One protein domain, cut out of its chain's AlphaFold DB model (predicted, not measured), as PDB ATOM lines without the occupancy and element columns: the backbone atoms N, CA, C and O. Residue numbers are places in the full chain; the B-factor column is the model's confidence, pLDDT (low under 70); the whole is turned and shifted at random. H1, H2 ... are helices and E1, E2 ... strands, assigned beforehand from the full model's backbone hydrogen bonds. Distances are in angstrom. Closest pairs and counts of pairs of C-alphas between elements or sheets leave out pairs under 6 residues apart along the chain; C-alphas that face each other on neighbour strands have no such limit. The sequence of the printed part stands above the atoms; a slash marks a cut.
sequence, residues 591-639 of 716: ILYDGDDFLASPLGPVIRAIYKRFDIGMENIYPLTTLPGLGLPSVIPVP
ATOM      1  N   ILE A 591     143.868 156.837 148.353       94.81
ATOM      2  CA  ILE A 591     144.558 157.379 149.532       94.81
ATOM      3  C   ILE A 591     145.836 156.581 149.832       94.81
ATOM      4  O   ILE A 591     145.784 155.382 150.103       94.81
ATOM      5  N   LEU A 592     146.983 157.266 149.889       94.12
ATOM      6  CA  LEU A 592     148.259 156.683 150.315       94.12
ATOM      7  C   LEU A 592     148.480 156.849 151.829       94.12
ATOM      8  O   LEU A 592     148.738 155.871 152.529       94.12
ATOM      9  N   TYR A 593     148.339 158.080 152.324       93.88
ATOM     10  CA  TYR A 593     148.363 158.438 153.748       93.88
ATOM     11  C   TYR A 593     147.124 159.274 154.053       93.88
ATOM     12  O   TYR A 593     146.909 160.294 153.402       93.88
ATOM     13  N   ASP A 594     146.325 158.882 155.038       94.31
ATOM     14  CA  ASP A 594     145.281 159.741 155.589       94.31
ATOM     15  C   ASP A 594     145.747 160.489 156.844       94.31
ATOM     16  O   ASP A 594     146.898 160.391 157.284       94.31
ATOM     17  N   GLY A 595     144.859 161.314 157.402       92.19
ATOM     18  CA  GLY A 595     145.183 162.125 158.568       92.19
ATOM     19  C   GLY A 595     145.531 161.322 159.824       92.19
ATOM     20  O   GLY A 595     146.223 161.859 160.686       92.19
ATOM     21  N   ASP A 596     145.123 160.057 159.924       94.81
ATOM     22  CA  ASP A 596     145.401 159.230 161.096       94.81
ATOM     23  C   ASP A 596     146.764 158.537 160.935       94.81
ATOM     24  O   ASP A 596     147.563 158.562 161.879       94.81
ATOM     25  N   ASP A 597     147.120 158.098 159.716       95.38
ATOM     26  CA  ASP A 597     148.509 157.742 159.368       95.38
ATOM     27  C   ASP A 597     149.469 158.917 159.663       95.38
ATOM     28  O   ASP A 597     150.528 158.748 160.276       95.38
ATOM     29  N   PHE A 598     149.097 160.141 159.264       93.38
ATOM     30  CA  PHE A 598     149.891 161.348 159.518       93.38
ATOM     31  C   PHE A 598     150.060 161.641 161.016       93.38
ATOM     32  O   PHE A 598     151.155 162.016 161.447       93.38
ATOM     33  N   LEU A 599     149.015 161.452 161.825       93.31
ATOM     34  CA  LEU A 599     149.063 161.644 163.278       93.31
ATOM     35  C   LEU A 599     149.866 160.544 163.998       93.31
ATOM     36  O   LEU A 599     150.440 160.835 165.057       93.31
ATOM     37  N   ALA A 600     149.928 159.332 163.446       95.44
ATOM     38  CA  ALA A 600     150.769 158.236 163.931       95.44
ATOM     39  C   ALA A 600     152.245 158.367 163.500       95.44
ATOM     40  O   ALA A 600     153.134 157.863 164.188       95.44
ATOM     41  N   SER A 601     152.519 159.061 162.391       93.94
ATOM     42  CA  SER A 601     153.873 159.255 161.856       93.94
ATOM     43  C   SER A 601     154.823 160.005 162.817       93.94
ATOM     44  O   SER A 601     154.365 160.756 163.686       93.94
ATOM     45  N   PRO A 602     156.156 159.932 162.610       94.81
ATOM     46  CA  PRO A 602     157.131 160.753 163.339       94.81
ATOM     47  C   PRO A 602     156.904 162.272 163.223       94.81
ATOM     48  O   PRO A 602     157.339 163.024 164.090       94.81
ATOM     49  N   LEU A 603     156.196 162.736 162.184       90.69
ATOM     50  CA  LEU A 603     155.811 164.143 162.020       90.69
ATOM     51  C   LEU A 603     154.554 164.515 162.823       90.69
ATOM     52  O   LEU A 603     154.277 165.700 163.005       90.69
ATOM     53  N   GLY A 604     153.812 163.537 163.349       93.50
ATOM     54  CA  GLY A 604     152.569 163.726 164.098       93.50
ATOM     55  C   GLY A 604     152.627 164.789 165.209       93.50
ATOM     56  O   GLY A 604     151.694 165.588 165.299       93.50
ATOM     57  N   PRO A 605     153.688 164.884 166.042       95.69
ATOM     58  CA  PRO A 605     153.833 165.964 167.025       95.69
ATOM     59  C   PRO A 605     153.923 167.364 166.393       95.69
ATOM     60  O   PRO A 605     153.303 168.303 166.893       95.69
ATOM     61  N   VAL A 606     154.637 167.499 165.269       93.62
ATOM     62  CA  VAL A 606     154.780 168.761 164.521       93.62
ATOM     63  C   VAL A 606     153.462 169.131 163.840       93.62
ATOM     64  O   VAL A 606     153.019 170.272 163.936       93.62
ATOM     65  N   ILE A 607     152.778 168.155 163.233       91.25
ATOM     66  CA  ILE A 607     151.448 168.327 162.633       91.25
ATOM     67  C   ILE A 607     150.442 168.786 163.700       91.25
ATOM     68  O   ILE A 607     149.756 169.786 163.496       91.25
ATOM     69  N   ARG A 608     150.422 168.142 164.878       92.44
ATOM     70  CA  ARG A 608     149.594 168.555 166.027       92.44
ATOM     71  C   ARG A 608     149.902 169.981 166.492       92.44
ATOM     72  O   ARG A 608     148.972 170.727 166.794       92.44
ATOM     73  N   ALA A 609     151.173 170.384 166.529       92.19
ATOM     74  CA  ALA A 609     151.559 171.750 166.882       92.19
ATOM     75  C   ALA A 609     151.083 172.779 165.837       92.19
ATOM     76  O   ALA A 609     150.513 173.804 166.208       92.19
ATOM     77  N   ILE A 610     151.255 172.487 164.543       88.62
ATOM     78  CA  ILE A 610     150.829 173.349 163.428       88.62
ATOM     79  C   ILE A 610     149.304 173.503 163.403       88.62
ATOM     80  O   ILE A 610     148.805 174.625 163.428       88.62
ATOM     81  N   TYR A 611     148.551 172.401 163.409       88.56
ATOM     82  CA  TYR A 611     147.085 172.446 163.329       88.56
ATOM     83  C   TYR A 611     146.480 173.166 164.544       88.56
ATOM     84  O   TYR A 611     145.627 174.036 164.376       88.56
ATOM     85  N   LYS A 612     147.016 172.937 165.756       90.56
ATOM     86  CA  LYS A 612     146.628 173.693 166.961       90.56
ATOM     87  C   LYS A 612     147.002 175.181 166.885       90.56
ATOM     88  O   LYS A 612     146.282 176.012 167.429       90.56
ATOM     89  N   ARG A 613     148.110 175.546 166.225       89.25
ATOM     90  CA  ARG A 613     148.540 176.948 166.050       89.25
ATOM     91  C   ARG A 613     147.635 177.737 165.097       89.25
ATOM     92  O   ARG A 613     147.547 178.953 165.253       89.25
ATOM     93  N   PHE A 614     146.972 177.067 164.155       82.25
ATOM     94  CA  PHE A 614     146.054 177.672 163.183       82.25
ATOM     95  C   PHE A 614     144.560 177.428 163.485       82.25
ATOM     96  O   PHE A 614     143.724 177.757 162.649       82.25
ATOM     97  N   ASP A 615     144.230 176.875 164.659       83.50
ATOM     98  CA  ASP A 615     142.862 176.512 165.083       83.50
ATOM     99  C   ASP A 615     142.127 175.575 164.096       83.50
ATOM    100  O   ASP A 615     140.928 175.685 163.845       83.50
ATOM    101  N   ILE A 616     142.873 174.635 163.503       83.06
ATOM    102  CA  ILE A 616     142.345 173.628 162.575       83.06
ATOM    103  C   ILE A 616     142.146 172.315 163.339       83.06
ATOM    104  O   ILE A 616     143.103 171.746 163.870       83.06
ATOM    105  N   GLY A 617     140.913 171.803 163.367       85.25
ATOM    106  CA  GLY A 617     140.612 170.499 163.963       85.25
ATOM    107  C   GLY A 617     141.374 169.364 163.266       85.25
ATOM    108  O   GLY A 617     141.439 169.326 162.034       85.25
ATOM    109  N   MET A 618     141.946 168.440 164.043       89.25
ATOM    110  CA  MET A 618     142.785 167.327 163.556       89.25
ATOM    111  C   MET A 618     142.018 166.367 162.631       89.25
ATOM    112  O   MET A 618     142.587 165.727 161.747       89.25
ATOM    113  N   GLU A 619     140.700 166.304 162.792       86.88
ATOM    114  CA  GLU A 619     139.793 165.546 161.939       86.88
ATOM    115  C   GLU A 619     139.713 166.110 160.503       86.88
ATOM    116  O   GLU A 619     139.250 165.427 159.598       86.88
ATOM    117  N   ASN A 620     140.225 167.326 160.273       89.62
ATOM    118  CA  ASN A 620     140.263 168.003 158.974       89.62
ATOM    119  C   ASN A 620     141.650 167.942 158.299       89.62
ATOM    120  O   ASN A 620     141.891 168.673 157.338       89.62
ATOM    121  N   ILE A 621     142.574 167.091 158.769       90.75
ATOM    122  CA  ILE A 621     143.804 166.776 158.021       90.75
ATOM    123  C   ILE A 621     143.408 166.066 156.717       90.75
ATOM    124  O   ILE A 621     142.818 164.985 156.768       90.75
ATOM    125  N   TYR A 622     143.731 166.675 155.573       90.56
ATOM    126  CA  TYR A 622     143.493 166.103 154.242       90.56
ATOM    127  C   TYR A 622     144.383 164.875 153.976       90.56
ATOM    128  O   TYR A 622     145.559 164.895 154.355       90.56
ATOM    129  N   PRO A 623     143.875 163.847 153.271       93.38
ATOM    130  CA  PRO A 623     144.691 162.731 152.810       93.38
ATOM    131  C   PRO A 623     145.671 163.140 151.698       93.38
ATOM    132  O   PRO A 623     145.396 164.017 150.876       93.38
ATOM    133  N   LEU A 624     146.806 162.447 151.649       93.62
ATOM    134  CA  LEU A 624     147.749 162.416 150.535       93.62
ATOM    135  C   LEU A 624     147.383 161.242 149.620       93.62
ATOM    136  O   LEU A 624     147.371 160.089 150.058       93.62
ATOM    137  N   THR A 625     147.104 161.526 148.350       94.19
ATOM    138  CA  THR A 625     146.677 160.522 147.363       94.19
ATOM    139  C   THR A 625     147.851 160.009 146.530       94.19
ATOM    140  O   THR A 625     148.932 160.603 146.521       94.19
ATOM    141  N   THR A 626     147.648 158.923 145.784       93.50
ATOM    142  CA  THR A 626     148.572 158.514 144.716       93.50
ATOM    143  C   THR A 626     148.237 159.181 143.380       93.50
ATOM    144  O   THR A 626     147.101 159.596 143.156       93.50
ATOM    145  N   LEU A 627     149.197 159.210 142.456       91.00
ATOM    146  CA  LEU A 627     148.936 159.419 141.031       91.00
ATOM    147  C   LEU A 627     148.171 158.205 140.458       91.00
ATOM    148  O   LEU A 627     148.604 157.068 140.696       91.00
ATOM    149  N   PRO A 628     147.077 158.405 139.694       87.50
ATOM    150  CA  PRO A 628     146.328 157.322 139.055       87.50
ATOM    151  C   PRO A 628     147.223 156.414 138.201       87.50
ATOM    152  O   PRO A 628     148.101 156.891 137.484       87.50
ATOM    153  N   GLY A 629     147.028 155.098 138.308       84.56
ATOM    154  CA  GLY A 629     147.788 154.074 137.574       84.56
ATOM    155  C   GLY A 629     149.266 153.901 137.966       84.56
ATOM    156  O   GLY A 629     149.841 152.864 137.660       84.56
ATOM    157  N   LEU A 630     149.882 154.871 138.654       86.75
ATOM    158  CA  LEU A 630     151.313 154.858 138.993       86.75
ATOM    159  C   LEU A 630     151.608 154.512 140.459       86.75
ATOM    160  O   LEU A 630     152.732 154.133 140.773       86.75
ATOM    161  N   GLY A 631     150.656 154.705 141.380       86.75
ATOM    162  CA  GLY A 631     150.843 154.435 142.817       86.75
ATOM    163  C   GLY A 631     151.810 155.385 143.549       86.75
ATOM    164  O   GLY A 631     151.901 155.350 144.773       86.75
ATOM    165  N   LEU A 632     152.509 156.264 142.824       90.00
ATOM    166  CA  LEU A 632     153.442 157.251 143.376       90.00
ATOM    167  C   LEU A 632     152.706 158.346 144.176       90.00
ATOM    168  O   LEU A 632     151.603 158.723 143.776       90.00
ATOM    169  N   PRO A 633     153.291 158.916 145.249       89.94
ATOM    170  CA  PRO A 633     152.659 159.985 146.031       89.94
ATOM    171  C   PRO A 633     152.372 161.245 145.200       89.94
ATOM    172  O   PRO A 633     153.235 161.706 144.452       89.94
ATOM    173  N   SER A 634     151.195 161.852 145.381       88.19
ATOM    174  CA  SER A 634     150.764 163.040 144.637       88.19
ATOM    175  C   SER A 634     150.533 164.246 145.552       88.19
ATOM    176  O   SER A 634     149.510 164.361 146.220       88.19
ATOM    177  N   VAL A 635     151.479 165.195 145.544       79.56
ATOM    178  CA  VAL A 635     151.445 166.448 146.344       79.56
ATOM    179  C   VAL A 635     150.276 167.374 145.952       79.56
ATOM    180  O   VAL A 635     149.881 168.264 146.702       79.56
ATOM    181  N   ILE A 636     149.710 167.163 144.764       83.88
ATOM    182  CA  ILE A 636     148.460 167.768 144.296       83.88
ATOM    183  C   ILE A 636     147.479 166.607 144.078       83.88
ATOM    184  O   ILE A 636     147.864 165.671 143.377       83.88
ATOM    185  N   PRO A 637     146.241 166.629 144.602       86.12
ATOM    186  CA  PRO A 637     145.268 165.574 144.324       86.12
ATOM    187  C   PRO A 637     144.936 165.498 142.824       86.12
ATOM    188  O   PRO A 637     144.238 166.360 142.283       86.12
ATOM    189  N   VAL A 638     145.453 164.469 142.147       90.44
ATOM    190  CA  VAL A 638     145.159 164.147 140.742       90.44
ATOM    191  C   VAL A 638     144.177 162.977 140.736       90.44
ATOM    192  O   VAL A 638     144.547 161.907 141.216       90.44
ATOM    193  N   PRO A 639     142.942 163.155 140.240       91.81
ATOM    194  CA  PRO A 639     141.939 162.104 140.307       91.81
ATOM    195  C   PRO A 639     141.963 161.137 139.117       91.81
ATOM    196  O   PRO A 639     142.343 161.507 138.003       91.81
TER     197      PRO A 639
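Overview. This is residues 591 to 639 of the 716 residues of the protein "PlsC domain-containing protein" of Physcomitrium patens (UniProt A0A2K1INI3). A tiny two-stranded ribbon, E1 and E2, lies between the two ends of an elongated shape: at one end helices H1 and H2 meet in a corner, at the other the loop of residues 627 to 639 folds back to E2. The 49 printed residues include E1, H1, H2 and E2 in that order, an antiparallel sheet and a mixed class, with under half of the residues in named elements. It is only just loose, close to compact, with a radius of gyration of the C-alphas of 12.0 A and spans of 36 by 19 by 14 A.

Arrangement. E1, residues 591 to 593, and E2, residues 624 to 626, are antiparallel neighbours at 129 degrees; N 624 and O 593, 2.8 A apart, are within hydrogen-bond range. Residues 625 to 626 also pair antiparallel with 633 to 634. H1, residues 595 to 600, and H2, residues 604 to 613, touch only at the corner, closest at the C-alphas of Phe 598 and Gly 604, 5.8 A, with a steep tilt of 55 degrees, opposite ways. H1 and E2 are only just apart, 8.4 A at the closest C-alphas. In both helices every O i to N i+4 pair is within hydrogen-bond range.

Along the chain. E1, 5.8 A long, begins at C-alpha 591 (144.558, 157.379, 149.532). H1 is 8.7 A and H2 14.0 A long. E2, 7.1 A, ends at C-alpha 626 (148.572, 158.514, 144.716).

Size, cuts and confidence. The farthest C-alphas, Arg 613 and Gly 629, are 36.5 A apart. The printed part has no cut and no long link; no printed residue is under 70 in pLDDT.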